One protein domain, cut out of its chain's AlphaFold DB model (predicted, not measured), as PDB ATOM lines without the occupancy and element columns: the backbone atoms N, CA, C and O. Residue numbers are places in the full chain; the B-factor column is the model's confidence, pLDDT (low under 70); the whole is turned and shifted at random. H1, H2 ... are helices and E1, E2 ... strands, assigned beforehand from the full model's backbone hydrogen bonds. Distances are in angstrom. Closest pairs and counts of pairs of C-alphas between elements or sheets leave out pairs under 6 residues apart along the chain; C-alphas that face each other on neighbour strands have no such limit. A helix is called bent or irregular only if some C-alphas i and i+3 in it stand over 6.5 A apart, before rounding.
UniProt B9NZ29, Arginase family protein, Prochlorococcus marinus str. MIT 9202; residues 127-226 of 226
ATOM      1  N   TYR A 127     -62.588  61.684  35.003       96.19
ATOM      2  CA  TYR A 127     -61.184  62.059  35.098       96.19
ATOM      3  C   TYR A 127     -60.500  61.790  33.746       96.19
ATOM      4  O   TYR A 127     -59.871  60.747  33.576       96.19
ATOM      5  N   PRO A 128     -60.656  62.673  32.746       93.94
ATOM      6  CA  PRO A 128     -60.099  62.446  31.408       93.94
ATOM      7  C   PRO A 128     -58.561  62.433  31.386       93.94
ATOM      8  O   PRO A 128     -57.966  61.844  30.489       93.94
ATOM      9  N   ASP A 129     -57.924  63.043  32.386       94.81
ATOM     10  CA  ASP A 129     -56.479  63.073  32.614       94.81
ATOM     11  C   ASP A 129     -56.000  62.003  33.618       94.81
ATOM     12  O   ASP A 129     -54.911  62.130  34.179       94.81
ATOM     13  N   LEU A 130     -56.806  60.955  33.851       97.06
ATOM     14  CA  LEU A 130     -56.467  59.828  34.725       97.06
ATOM     15  C   LEU A 130     -55.185  59.131  34.275       97.06
ATOM     16  O   LEU A 130     -55.008  58.805  33.100       97.06
ATOM     17  N   ILE A 131     -54.337  58.829  35.251       96.75
ATOM     18  CA  ILE A 131     -53.104  58.072  35.059       96.75
ATOM     19  C   ILE A 131     -53.239  56.735  35.759       96.75
ATOM     20  O   ILE A 131     -53.628  56.671  36.927       96.75
ATOM     21  N   LEU A 132     -52.902  55.673  35.038       98.06
ATOM     22  CA  LEU A 132     -52.878  54.323  35.574       98.06
ATOM     23  C   LEU A 132     -51.484  54.008  36.119       98.06
ATOM     24  O   LEU A 132     -50.487  54.171  35.424       98.06
ATOM     25  N   ILE A 133     -51.408  53.546  37.359       97.56
ATOM     26  CA  ILE A 133     -50.196  52.961  37.928       97.56
ATOM     27  C   ILE A 133     -50.481  51.490  38.179       97.56
ATOM     28  O   ILE A 133     -51.430  51.167  38.894       97.56
ATOM     29  N   GLN A 134     -49.649  50.624  37.617       98.06
ATOM     30  CA  GLN A 134     -49.703  49.182  37.792       98.06
ATOM     31  C   GLN A 134     -48.474  48.725  38.578       98.06
ATOM     32  O   GLN A 134     -47.341  48.940  38.148       98.06
ATOM     33  N   LEU A 135     -48.701  48.097  39.729       97.00
ATOM     34  CA  LEU A 135     -47.688  47.327  40.450       97.00
ATOM     35  C   LEU A 135     -47.960  45.855  40.170       97.00
ATOM     36  O   LEU A 135     -49.011  45.360  40.566       97.00
ATOM     37  N   ASP A 136     -47.047  45.203  39.457       97.44
ATOM     38  CA  ASP A 136     -47.228  43.838  38.952       97.44
ATOM     39  C   ASP A 136     -45.886  43.164  38.631       97.44
ATOM     40  O   ASP A 136     -44.898  43.847  38.336       97.44
ATOM     41  N   ALA A 137     -45.821  41.835  38.683       96.44
ATOM     42  CA  ALA A 137     -44.701  41.104  38.099       96.44
ATOM     43  C   ALA A 137     -44.783  41.039  36.563       96.44
ATOM     44  O   ALA A 137     -43.741  40.936  35.903       96.44
ATOM     45  N   HIS A 138     -45.991  41.096  36.006       98.00
ATOM     46  CA  HIS A 138     -46.340  40.866  34.613       98.00
ATOM     47  C   HIS A 138     -46.716  42.154  33.874       98.00
ATOM     48  O   HIS A 138     -47.281  43.095  34.425       98.00
ATOM     49  N   ALA A 139     -46.385  42.214  32.583       98.12
ATOM     50  CA  ALA A 139     -46.677  43.393  31.770       98.12
ATOM     51  C   ALA A 139     -48.174  43.569  31.460       98.12
ATOM     52  O   ALA A 139     -48.617  44.703  31.304       98.12
ATOM     53  N   ASP A 140     -48.929  42.474  31.333       98.44
ATOM     54  CA  ASP A 140     -50.356  42.443  30.981       98.44
ATOM     55  C   ASP A 140     -50.735  43.207  29.698       98.44
ATOM     56  O   ASP A 140     -51.841  43.746  29.542       98.44
ATOM     57  N   LEU A 141     -49.803  43.239  28.743       98.44
ATOM     58  CA  LEU A 141     -49.896  44.007  27.499       98.44
ATOM     59  C   LEU A 141     -50.155  43.133  26.265       98.44
ATOM     60  O   LEU A 141     -50.182  43.648  25.140       98.44
ATOM     61  N   ARG A 142     -50.378  41.827  26.447       98.12
ATOM     62  CA  ARG A 142     -50.692  40.917  25.342       98.12
ATOM     63  C   ARG A 142     -51.969  41.342  24.629       98.12
ATOM     64  O   ARG A 142     -52.923  41.821  25.233       98.12
ATOM     65  N   GLU A 143     -52.000  41.103  23.321       97.81
ATOM     66  CA  GLU A 143     -53.210  41.315  22.520       97.81
ATOM     67  C   GLU A 143     -54.301  40.295  22.878       97.81
ATOM     68  O   GLU A 143     -55.469  40.633  23.037       97.81
ATOM     69  N   SER A 144     -53.908  39.031  23.030       97.44
ATOM     70  CA  SER A 144     -54.782  37.921  23.402       97.44
ATOM     71  C   SER A 144     -53.977  36.862  24.139       97.44
ATOM     72  O   SER A 144     -52.791  36.654  23.861       97.44
ATOM     73  N   TYR A 145     -54.628  36.158  25.060       97.19
ATOM     74  CA  TYR A 145     -54.026  35.045  25.773       97.19
ATOM     75  C   TYR A 145     -54.995  33.866  25.825       97.19
ATOM     76  O   TYR A 145     -56.144  34.009  26.239       97.19
ATOM     77  N   ILE A 146     -54.549  32.708  25.322       94.31
ATOM     78  CA  ILE A 146     -55.364  31.483  25.179       94.31
ATOM     79  C   ILE A 146     -56.705  31.781  24.462       94.31
ATOM     80  O   ILE A 146     -57.771  31.296  24.829       94.31
ATOM     81  N   GLY A 147     -56.658  32.635  23.434       94.81
ATOM     82  CA  GLY A 147     -57.829  33.013  22.638       94.81
ATOM     83  C   GLY A 147     -58.774  34.024  23.298       94.81
ATOM     84  O   GLY A 147     -59.839  34.285  22.742       94.81
ATOM     85  N   ASN A 148     -58.414  34.608  24.447       96.06
ATOM     86  CA  ASN A 148     -59.209  35.629  25.126       96.06
ATOM     87  C   ASN A 148     -58.465  36.973  25.201       96.06
ATOM     88  O   ASN A 148     -57.460  37.122  25.890       96.06
ATOM     89  N   GLU A 149     -59.012  37.972  24.516       97.88
ATOM     90  CA  GLU A 149     -58.560  39.371  24.524       97.88
ATOM     91  C   GLU A 149     -58.827  40.106  25.847       97.88
ATOM     92  O   GLU A 149     -58.230  41.139  26.131       97.88
ATOM     93  N   HIS A 150     -59.737  39.582  26.667       97.50
ATOM     94  CA  HIS A 150     -60.078  40.106  27.990       97.50
ATOM     95  C   HIS A 150     -59.567  39.181  29.100       97.50
ATOM     96  O   HIS A 150     -60.208  39.049  30.142       97.50
ATOM     97  N   SER A 151     -58.454  38.488  28.850       97.88
ATOM     98  CA  SER A 151     -57.724  37.749  29.877       97.88
ATOM     99  C   SER A 151     -57.056  38.708  30.866       97.88
ATOM    100  O   SER A 151     -56.792  39.864  30.526       97.88
ATOM    101  N   HIS A 152     -56.754  38.222  32.073       97.12
ATOM    102  CA  HIS A 152     -55.905  38.922  33.041       97.12
ATOM    103  C   HIS A 152     -54.610  39.410  32.372       97.12
ATOM    104  O   HIS A 152     -54.382  40.608  32.351       97.12
ATOM    105  N   ALA A 153     -53.922  38.545  31.617       98.12
ATOM    106  CA  ALA A 153     -52.679  38.864  30.903       98.12
ATOM    107  C   ALA A 153     -52.796  39.898  29.754       98.12
ATOM    108  O   ALA A 153     -51.818  40.156  29.050       98.12
ATOM    109  N   CYS A 154     -53.988  40.454  29.509       98.31
ATOM    110  CA  CYS A 154     -54.255  41.462  28.478       98.31
ATOM    111  C   CYS A 154     -54.825  42.768  29.068       98.31
ATOM    112  O   CYS A 154     -55.191  43.687  28.326       98.31
ATOM    113  N   THR A 155     -54.995  42.856  30.395       98.25
ATOM    114  CA  THR A 155     -55.813  43.905  31.020       98.25
ATOM    115  C   THR A 155     -55.261  45.312  30.780       98.25
ATOM    116  O   THR A 155     -56.036  46.236  30.506       98.25
ATOM    117  N   MET A 156     -53.935  45.491  30.767       98.56
ATOM    118  CA  MET A 156     -53.309  46.796  30.534       98.56
ATOM    119  C   MET A 156     -53.436  47.217  29.075       98.56
ATOM    120  O   MET A 156     -53.766  48.376  28.800       98.56
ATOM    121  N   LYS A 157     -53.311  46.270  28.136       98.19
ATOM    122  CA  LYS A 157     -53.581  46.526  26.713       98.19
ATOM    123  C   LYS A 157     -55.002  47.047  26.516       98.19
ATOM    124  O   LYS A 157     -55.196  48.068  25.857       98.19
ATOM    125  N   ARG A 158     -55.991  46.398  27.139       98.31
ATOM    126  CA  ARG A 158     -57.384  46.860  27.100       98.31
ATOM    127  C   ARG A 158     -57.533  48.223  27.781       98.31
ATOM    128  O   ARG A 158     -58.264  49.064  27.267       98.31
ATOM    129  N   CYS A 159     -56.866  48.491  28.907       98.31
ATOM    130  CA  CYS A 159     -56.955  49.790  29.594       98.31
ATOM    131  C   CYS A 159     -56.449  50.949  28.722       98.31
ATOM    132  O   CYS A 159     -57.081  52.006  28.677       98.31
ATOM    133  N   LEU A 160     -55.370  50.736  27.968       97.81
ATOM    134  CA  LEU A 160     -54.821  51.720  27.028       97.81
ATOM    135  C   LEU A 160     -55.776  52.084  25.878       97.81
ATOM    136  O   LEU A 160     -55.599  53.124  25.249       97.81
ATOM    137  N   GLU A 161     -56.796  51.272  25.597       97.31
ATOM    138  CA  GLU A 161     -57.807  51.583  24.575       97.31
ATOM    139  C   GLU A 161     -58.822  52.633  25.037       97.31
ATOM    140  O   GLU A 161     -59.460  53.263  24.197       97.31
ATOM    141  N   VAL A 162     -58.975  52.838  26.351       96.88
ATOM    142  CA  VAL A 162     -59.903  53.843  26.910       96.88
ATOM    143  C   VAL A 162     -59.244  54.969  27.663       96.88
ATOM    144  O   VAL A 162     -59.901  55.982  27.890       96.88
ATOM    145  N   LEU A 163     -57.987  54.813  28.070       96.12
ATOM    146  CA  LEU A 163     -57.219  55.916  28.630       96.12
ATOM    147  C   LEU A 163     -56.969  56.932  27.508       96.12
ATOM    148  O   LEU A 163     -56.208  56.613  26.592       96.12
ATOM    149  N   PRO A 164     -57.556  58.146  27.559       92.31
ATOM    150  CA  PRO A 164     -57.457  59.101  26.452       92.31
ATOM    151  C   PRO A 164     -56.004  59.450  26.121       92.31
ATOM    152  O   PRO A 164     -55.593  59.458  24.965       92.31
ATOM    153  N   GLU A 165     -55.212  59.650  27.171       90.75
ATOM    154  CA  GLU A 165     -53.797  60.004  27.092       90.75
ATOM    155  C   GLU A 165     -52.870  58.780  27.039       90.75
ATOM    156  O   GLU A 165     -51.655  58.942  26.961       90.75
ATOM    157  N   LYS A 166     -53.414  57.556  27.141       93.56
ATOM    158  CA  LYS A 166     -52.642  56.298  27.200       93.56
ATOM    159  C   LYS A 166     -51.518  56.305  28.253       93.56
ATOM    160  O   LYS A 166     -50.495  55.638  28.093       93.56
ATOM    161  N   LYS A 167     -51.709  57.065  29.339       93.38
ATOM    162  CA  LYS A 167     -50.729  57.242  30.418       93.38
ATOM    163  C   LYS A 167     -50.827  56.101  31.422       93.38
ATOM    164  O   LYS A 167     -51.761  56.047  32.223       93.38
ATOM    165  N   ILE A 168     -49.827  55.225  31.379       97.12
ATOM    166  CA  ILE A 168     -49.618  54.140  32.333       97.12
ATOM    167  C   ILE A 168     -48.168  54.141  32.827       97.12
ATOM    168  O   ILE A 168     -47.250  54.382  32.046       97.12
ATOM    169  N   LEU A 169     -47.976  53.871  34.116       97.00
ATOM    170  CA  LEU A 169     -46.684  53.561  34.723       97.00
ATOM    171  C   LEU A 169     -46.727  52.130  35.263       97.00
ATOM    172  O   LEU A 169     -47.532  51.834  36.144       97.00
ATOM    173  N   GLN A 170     -45.867  51.259  34.744       97.50
ATOM    174  CA  GLN A 170     -45.765  49.852  35.126       97.50
ATOM    175  C   GLN A 170     -44.510  49.649  35.976       97.50
ATOM    176  O   GLN A 170     -43.395  49.946  35.543       97.50
ATOM    177  N   VAL A 171     -44.693  49.185  37.209       95.50
ATOM    178  CA  VAL A 171     -43.677  49.209  38.264       95.50
ATOM    179  C   VAL A 171     -43.348  47.789  38.699       95.50
ATOM    180  O   VAL A 171     -44.221  47.070  39.172       95.50
ATOM    181  N   GLY A 172     -42.071  47.409  38.623       92.50
ATOM    182  CA  GLY A 172     -41.604  46.092  39.089       92.50
ATOM    183  C   GLY A 172     -41.845  44.933  38.117       92.50
ATOM    184  O   GLY A 172     -41.706  43.773  38.518       92.50
ATOM    185  N   ILE A 173     -42.138  45.248  36.849       95.75
ATOM    186  CA  ILE A 173     -42.331  44.250  35.796       95.75
ATOM    187  C   ILE A 173     -41.042  43.457  35.590       95.75
ATOM    188  O   ILE A 173     -39.978  44.012  35.307       95.75
ATOM    189  N   ARG A 174     -41.157  42.136  35.710       95.12
ATOM    190  CA  ARG A 174     -40.059  41.167  35.572       95.12
ATOM    191  C   ARG A 174     -40.429  39.957  34.715       95.12
ATOM    192  O   ARG A 174     -39.599  39.077  34.508       95.12
ATOM    193  N   SER A 175     -41.659  39.920  34.211       96.50
ATOM    194  CA  SER A 175     -42.205  38.861  33.373       96.50
ATOM    195  C   SER A 175     -43.026  39.474  32.237       96.50
ATOM    196  O   SER A 175     -43.872  40.338  32.445       96.50
ATOM    197  N   GLY A 176     -42.751  39.058  31.007       97.38
ATOM    198  CA  GLY A 176     -43.379  39.608  29.809       97.38
ATOM    199  C   GLY A 176     -42.689  39.101  28.550       97.38
ATOM    200  O   GLY A 176     -41.553  38.621  28.591       97.38
ATOM    201  N   THR A 177     -43.379  39.169  27.418       98.12
ATOM    202  CA  THR A 177     -42.775  38.880  26.115       98.12
ATOM    203  C   THR A 177     -41.850  40.015  25.678       98.12
ATOM    204  O   THR A 177     -41.964  41.151  26.136       98.12
ATOM    205  N   LYS A 178     -40.940  39.722  24.743       98.19
ATOM    206  CA  LYS A 178     -40.063  40.738  24.146       98.19
ATOM    207  C   LYS A 178     -40.856  41.923  23.574       98.19
ATOM    208  O   LYS A 178     -40.477  43.063  23.810       98.19
ATOM    209  N   GLU A 179     -41.958  41.644  22.879       97.81
ATOM    210  CA  GLU A 179     -42.836  42.667  22.300       97.81
ATOM    211  C   GLU A 179     -43.436  43.580  23.381       97.81
ATOM    212  O   GLU A 179     -43.407  44.800  23.244       97.81
ATOM    213  N   GLU A 180     -43.909  43.016  24.495       98.25
ATOM    214  CA  GLU A 180     -44.443  43.804  25.614       98.25
ATOM    215  C   GLU A 180     -43.376  44.725  26.226       98.25
ATOM    216  O   GLU A 180     -43.649  45.898  26.486       98.25
ATOM    217  N   PHE A 181     -42.139  44.243  26.394       98.00
ATOM    218  CA  PHE A 181     -41.029  45.083  26.857       98.00
ATOM    219  C   PHE A 181     -40.664  46.185  25.855       98.00
ATOM    220  O   PHE A 181     -40.438  47.326  26.259       98.00
ATOM    221  N   GLU A 182     -40.645  45.891  24.554       97.69
ATOM    222  CA  GLU A 182     -40.409  46.896  23.508       97.69
ATOM    223  C   GLU A 182     -41.496  47.986  23.510       97.69
ATOM    224  O   GLU A 182     -41.182  49.179  23.410       97.69
ATOM    225  N   ILE A 183     -42.765  47.609  23.708       96.38
ATOM    226  CA  ILE A 183     -43.887  48.546  23.868       96.38
ATOM    227  C   ILE A 183     -43.680  49.433  25.101       96.38
ATOM    228  O   ILE A 183     -43.781  50.657  24.997       96.38
ATOM    229  N   MET A 184     -43.359  48.851  26.259       96.94
ATOM    230  CA  MET A 184     -43.162  49.636  27.480       96.94
ATOM    231  C   MET A 184     -41.980  50.603  27.369       96.94
ATOM    232  O   MET A 184     -42.083  51.750  27.807       96.94
ATOM    233  N   HIS A 185     -40.863  50.165  26.781       95.75
ATOM    234  CA  HIS A 185     -39.679  51.005  26.604       95.75
ATOM    235  C   HIS A 185     -39.930  52.154  25.628       95.75
ATOM    236  O   HIS A 185     -39.621  53.299  25.949       95.75
ATOM    237  N   SER A 186     -40.522  51.873  24.465       95.88
ATOM    238  CA  SER A 186     -40.823  52.905  23.461       95.88
ATOM    239  C   SER A 186     -41.799  53.963  23.983       95.88
ATOM    240  O   SER A 186     -41.644  55.151  23.691       95.88
ATOM    241  N   ASN A 187     -42.754  53.557  24.823       95.00
ATOM    242  CA  ASN A 187     -43.746  54.454  25.411       95.00
ATOM    243  C   ASN A 187     -43.336  55.045  26.771       95.00
ATOM    244  O   ASN A 187     -44.129  55.778  27.358       95.00
ATOM    245  N   HIS A 188     -42.128  54.762  27.273       93.38
ATOM    246  CA  HIS A 188     -41.646  55.220  28.587       93.38
ATOM    247  C   HIS A 188     -42.588  54.839  29.749       93.38
ATOM    248  O   HIS A 188     -42.801  55.617  30.678       93.38
ATOM    249  N   GLN A 189     -43.176  53.642  29.679       94.81
ATOM    250  CA  GLN A 189     -44.149  53.137  30.654       94.81
ATOM    251  C   GLN A 189     -43.487  52.347  31.787       94.81
ATOM    252  O   GLN A 189     -44.063  52.238  32.866       94.81
ATOM    253  N   LEU A 190     -42.292  51.793  31.564       95.06
ATOM    254  CA  LEU A 190     -41.588  50.991  32.565       95.06
ATOM    255  C   LEU A 190     -40.895  51.882  33.604       95.06
ATOM    256  O   LEU A 190     -40.089  52.745  33.258       95.06
ATOM    257  N   VAL A 191     -41.164  51.619  34.880       93.50
ATOM    258  CA  VAL A 191     -40.477  52.223  36.027       93.50
ATOM    259  C   VAL A 191     -39.630  51.142  36.687       93.50
ATOM    260  O   VAL A 191     -40.184  50.131  37.138       93.50
ATOM    261  N   ASN A 192     -38.305  51.328  36.776       84.06
ATOM    262  CA  ASN A 192     -37.498  50.309  37.440       84.06
ATOM    263  C   ASN A 192     -37.791  50.328  38.938       84.06
ATOM    264  O   ASN A 192     -37.906  51.367  39.595       84.06
ATOM    265  N   PHE A 193     -37.930  49.129  39.484       81.62
ATOM    266  CA  PHE A 193     -38.140  48.917  40.897       81.62
ATOM    267  C   PHE A 193     -37.376  47.668  41.303       81.62
ATOM    268  O   PHE A 193     -37.597  46.588  40.761       81.62
ATOM    269  N   TYR A 194     -36.468  47.834  42.257       75.19
ATOM    270  CA  TYR A 194     -35.671  46.745  42.797       75.19
ATOM    271  C   TYR A 194     -36.224  46.377  44.176       75.19
ATOM    272  O   TYR A 194     -36.326  47.271  45.024       75.19
ATOM    273  N   PRO A 195     -36.568  45.102  44.436       69.44
ATOM    274  CA  PRO A 195     -36.962  44.655  45.769       69.44
ATOM    275  C   PRO A 195     -35.927  45.071  46.824       69.44
ATOM    276  O   PRO A 195     -34.725  44.896  46.635       69.44
ATOM    277  N   GLY A 196     -36.384  45.685  47.918       69.62
ATOM    278  CA  GLY A 196     -35.512  46.233  48.968       69.62
ATOM    279  C   GLY A 196     -34.819  47.562  48.626       69.62
ATOM    280  O   GLY A 196     -34.192  48.165  49.498       69.62
ATOM    281  N   GLY A 197     -34.952  48.056  47.392       72.38
ATOM    282  CA  GLY A 197     -34.531  49.393  46.986       72.38
ATOM    283  C   GLY A 197     -35.460  50.491  47.513       72.38
ATOM    284  O   GLY A 197     -36.557  50.241  48.015       72.38
ATOM    285  N   ASN A 198     -35.030  51.748  47.401       78.12
ATOM    286  CA  ASN A 198     -35.907  52.880  47.698       78.12
ATOM    287  C   ASN A 198     -36.892  53.130  46.536       78.12
ATOM    288  O   ASN A 198     -36.640  52.769  45.390       78.12
ATOM    289  N   ALA A 199     -38.011  53.800  46.811       83.75
ATOM    290  CA  ALA A 199     -39.008  54.146  45.792       83.75
ATOM    291  C   ALA A 199     -38.629  55.406  44.980       83.75
ATOM    292  O   ALA A 199     -39.511  56.171  44.582       83.75
ATOM    293  N   HIS A 200     -37.333  55.692  44.785       88.62
ATOM    294  CA  HIS A 200     -36.887  56.931  44.139       88.62
ATOM    295  C   HIS A 200     -37.364  57.027  42.691       88.62
ATOM    296  O   HIS A 200     -37.916  58.057  42.319       88.62
ATOM    297  N   GLU A 201     -37.207  55.967  41.899       89.31
ATOM    298  CA  GLU A 201     -37.628  55.968  40.494       89.31
ATOM    299  C   GLU A 201     -39.134  56.164  40.348       89.31
ATOM    300  O   GLU A 201     -39.565  57.027  39.587       89.31
ATOM    301  N   LEU A 202     -39.935  55.464  41.160       88.38
ATOM    302  CA  LEU A 202     -41.380  55.684  41.212       88.38
ATOM    303  C   LEU A 202     -41.710  57.132  41.589       88.38
ATOM    304  O   LEU A 202     -42.538  57.767  40.944       88.38
ATOM    305  N   LYS A 203     -41.034  57.692  42.598       90.25
ATOM    306  CA  LYS A 203     -41.231  59.093  42.980       90.25
ATOM    307  C   LYS A 203     -40.922  60.039  41.817       90.25
ATOM    308  O   LYS A 203     -41.716  60.945  41.588       90.25
ATOM    309  N   GLN A 204     -39.815  59.840  41.099       92.19
ATOM    310  CA  GLN A 204     -39.445  60.661  39.939       92.19
ATOM    311  C   GLN A 204     -40.468  60.534  38.809       92.19
ATOM    312  O   GLN A 204     -40.920  61.552  38.288       92.19
ATOM    313  N   ALA A 205     -40.892  59.309  38.491       90.56
ATOM    314  CA  ALA A 205     -41.900  59.040  37.469       90.56
ATOM    315  C   ALA A 205     -43.253  59.701  37.787       90.56
ATOM    316  O   ALA A 205     -43.987  60.068  36.874       90.56
ATOM    317  N   LEU A 206     -43.570  59.906  39.072       90.75
ATOM    318  CA  LEU A 206     -44.803  60.555  39.522       90.75
ATOM    319  C   LEU A 206     -44.731  62.083  39.615       90.75
ATOM    320  O   LEU A 206     -45.783  62.722  39.663       90.75
ATOM    321  N   LEU A 207     -43.542  62.699  39.627       92.81
ATOM    322  CA  LEU A 207     -43.414  64.161  39.750       92.81
ATOM    323  C   LEU A 207     -44.199  64.945  38.681       92.81
ATOM    324  O   LEU A 207     -44.879  65.903  39.062       92.81
ATOM    325  N   PRO A 208     -44.188  64.560  37.386       92.19
ATOM    326  CA  PRO A 208     -44.968  65.253  36.355       92.19
ATOM    327  C   PRO A 208     -46.485  65.190  36.580       92.19
ATOM    328  O   PRO A 208     -47.234  65.974  36.002       92.19
ATOM    329  N   TYR A 209     -46.935  64.267  37.428       91.00
ATOM    330  CA  TYR A 209     -48.326  63.868  37.599       91.00
ATOM    331  C   TYR A 209     -48.892  64.214  38.977       91.00
ATOM    332  O   TYR A 209     -49.990  63.789  39.325       91.00
ATOM    333  N   ALA A 210     -48.180  65.025  39.763       88.94
ATOM    334  CA  ALA A 210     -48.528  65.343  41.150       88.94
ATOM    335  C   ALA A 210     -49.925  65.975  41.348       88.94
ATOM    336  O   ALA A 210     -50.417  66.024  42.474       88.94
ATOM    337  N   LYS A 211     -50.548  66.492  40.281       92.06
ATOM    338  CA  LYS A 211     -51.896  67.089  40.296       92.06
ATOM    339  C   LYS A 211     -52.932  66.291  39.502       92.06
ATOM    340  O   LYS A 211     -54.092  66.691  39.480       92.06
ATOM    341  N   SER A 212     -52.520  65.213  38.843       94.56
ATOM    342  CA  SER A 212     -53.404  64.385  38.031       94.56
ATOM    343  C   SER A 212     -54.133  63.361  38.903       94.56
ATOM    344  O   SER A 212     -53.581  62.895  39.904       94.56
ATOM    345  N   PRO A 213     -55.365  62.978  38.541       96.12
ATOM    346  CA  PRO A 213     -56.033  61.852  39.166       96.12
ATOM    347  C   PRO A 213     -55.264  60.564  38.852       96.12
ATOM    348  O   PRO A 213     -54.855  60.320  37.718       96.12
ATOM    349  N   ILE A 214     -55.076  59.729  39.870       96.88
ATOM    350  CA  ILE A 214     -54.328  58.475  39.775       96.88
ATOM    351  C   ILE A 214     -55.272  57.318  40.086       96.88
ATOM    352  O   ILE A 214     -55.972  57.339  41.101       96.88
ATOM    353  N   TYR A 215     -55.251  56.292  39.239       98.00
ATOM    354  CA  TYR A 215     -55.756  54.968  39.573       98.00
ATOM    355  C   TYR A 215     -54.577  54.039  39.837       98.00
ATOM    356  O   TYR A 215     -53.741  53.829  38.960       98.00
ATOM    357  N   LEU A 216     -54.520  53.482  41.040       98.00
ATOM    358  CA  LEU A 216     -53.515  52.504  41.433       98.00
ATOM    359  C   LEU A 216     -54.129  51.107  41.365       98.00
ATOM    360  O   LEU A 216     -55.106  50.832  42.059       98.00
ATOM    361  N   THR A 217     -53.540  50.234  40.553       98.56
ATOM    362  CA  THR A 217     -53.819  48.798  40.555       98.56
ATOM    363  C   THR A 217     -52.610  48.042  41.093       98.56
ATOM    364  O   THR A 217     -51.468  48.374  40.770       98.56
ATOM    365  N   ILE A 218     -52.863  47.058  41.954       98.25
ATOM    366  CA  ILE A 218     -51.836  46.240  42.598       98.25
ATOM    367  C   ILE A 218     -52.204  44.784  42.333       98.25
ATOM    368  O   ILE A 218     -53.213  44.317  42.866       98.25
ATOM    369  N   ASP A 219     -51.411  44.093  41.518       97.94
ATOM    370  CA  ASP A 219     -51.388  42.633  41.532       97.94
ATOM    371  C   ASP A 219     -50.520  42.178  42.714       97.94
ATOM    372  O   ASP A 219     -49.446  42.729  42.978       97.94
ATOM    373  N   LEU A 220     -51.008  41.208  43.486       96.50
ATOM    374  CA  LEU A 220     -50.282  40.708  44.652       96.50
ATOM    375  C   LEU A 220     -49.043  39.902  44.257       96.50
ATOM    376  O   LEU A 220     -48.128  39.789  45.073       96.50
ATOM    377  N   ASP A 221     -48.972  39.394  43.026       95.88
ATOM    378  CA  ASP A 221     -47.763  38.751  42.514       95.88
ATOM    379  C   ASP A 221     -46.596  39.732  42.304       95.88
ATOM    380  O   ASP A 221     -45.454  39.310  42.105       95.88
ATOM    381  N   TRP A 222     -46.845  41.042  42.427       94.88
ATOM    382  CA  TRP A 222     -45.800  42.054  42.446       94.88
ATOM    383  C   TRP A 222     -44.785  41.797  43.559       94.88
ATOM    384  O   TRP A 222     -43.582  41.976  43.339       94.88
ATOM    385  N   PHE A 223     -45.262  41.353  44.728       93.06
ATOM    386  CA  PHE A 223     -44.420  40.986  45.859       93.06
ATOM    387  C   PHE A 223     -43.551  39.762  45.547       93.06
ATOM    388  O   PHE A 223     -43.825  38.974  44.639       93.06
ATOM    389  N   ASP A 224     -42.465  39.611  46.305       91.69
ATOM    390  CA  ASP A 224     -41.679  38.382  46.247       91.69
ATOM    391  C   ASP A 224     -42.534  37.186  46.723       91.69
ATOM    392  O   ASP A 224     -43.321  37.357  47.656       91.69
ATOM    393  N   PRO A 225     -42.417  35.992  46.112       92.56
ATOM    394  CA  PRO A 225     -43.213  34.833  46.518       92.56
ATOM    395  C   PRO A 225     -42.904  34.239  47.910       92.56
ATOM    396  O   PRO A 225     -43.625  33.318  48.303       92.56
ATOM    397  N   SER A 226     -41.824  34.657  48.592       90.19
ATOM    398  CA  SER A 226     -41.353  34.081  49.872       90.19
ATOM    399  C   SER A 226     -42.010  34.619  51.144       90.19
ATOM    400  O   SER A 226     -42.564  35.740  51.141       90.19
TER     401      SER A 226
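AT A GLANCE: This is residues 127 to 226 of the 226 residues of the protein "Arginase family protein" of Prochlorococcus marinus str. MIT 9202 (UniProt B9NZ29). A small parallel sheet of three strands, E2, E1 and E3, makes the core, with H3 lying over E2 and E1 and running along them, and H1 only grazing the sheet. H2 is set off beyond the edge strand E2, and a long loop, residues 136 to 151, reaches far from the core between E1 and H1. The printed part has 100 residues with three named helices and three named strands in the order E1 H1 E2 H2 H3 E3; the sheet's order is E2 E1 E3. The class is mixed, helices and strands, with 42 of the 100 residues in named elements. It is compact, with a radius of gyration of the C-alphas of 13.3 A and spans of 38 by 38 by 23 A.

IN THESE COORDINATES: E1 is residues 131 to 135, 13.2 A long, and begins at C-alpha 131 (-53.104, 58.072, 35.059). H1, residues 152 to 160, measures 14.2 A. E2, residues 168 to 171, measures 9.7 A. H2, residues 178 to 186, measures 12.2 A. H3, residues 200 to 209, measures 14.9 A and begins at C-alpha 200 (-36.887, 56.931, 44.139). E3, residues 214 to 218, is 12.8 A long and ends at C-alpha 218 (-51.836, 46.240, 42.598). H1 and H3 are irregular: C-alphas 153 and 156 are 8.0 A apart, and C-alphas 205 and 208 are 7.0 A apart.

HOW THE PARTS SIT: E1 is the inner strand. It is parallel to E3 at 18 degrees, with N 133 and O 215 2.8 A apart, within hydrogen-bond range. It is parallel to E2 at 20 degrees, with N 169 and O 132 2.8 A apart, also within hydrogen-bond range. E1, H1 and E2 form a strand-helix-strand unit, two parallel neighbour strands with a helix between them in the chain, and its crossover is right-handed. H1 only grazes the sheet, with residues 156 to 160; its closest C-alphas to E2 are those of Leu 160 and Ile 168, 7.8 A. Residues 170 to 171 of E2 also pair, parallel, with residues 190 to 191. H2 is not on the sheet, and it is apart from H1 and H3. H3 is on the sheet at a height of 9.9 A, over E2 and E1, and runs along the strands at 5 degrees to E1 on the local plane, which is fitted to only 6 C-alphas. The closest C-alphas of E2 and H3 are those of Val 171 and Leu 202, 7.5 A. In H2 every O i to N i+4 pair is within hydrogen-bond range; in H1 3 of 5 are, in H3 4 of 6.

THE WHOLE: The two C-alphas farthest apart are those of Ile 146 and Lys 211, 38.8 A. The printed part has no cut and ends at residue 226, the chain's last. The links E1 to H1, 16 residues, and H2 to H3, 13 residues, are long. The mean pLDDT of the printed part is 94.1, and residues 195 to 196 are under 70.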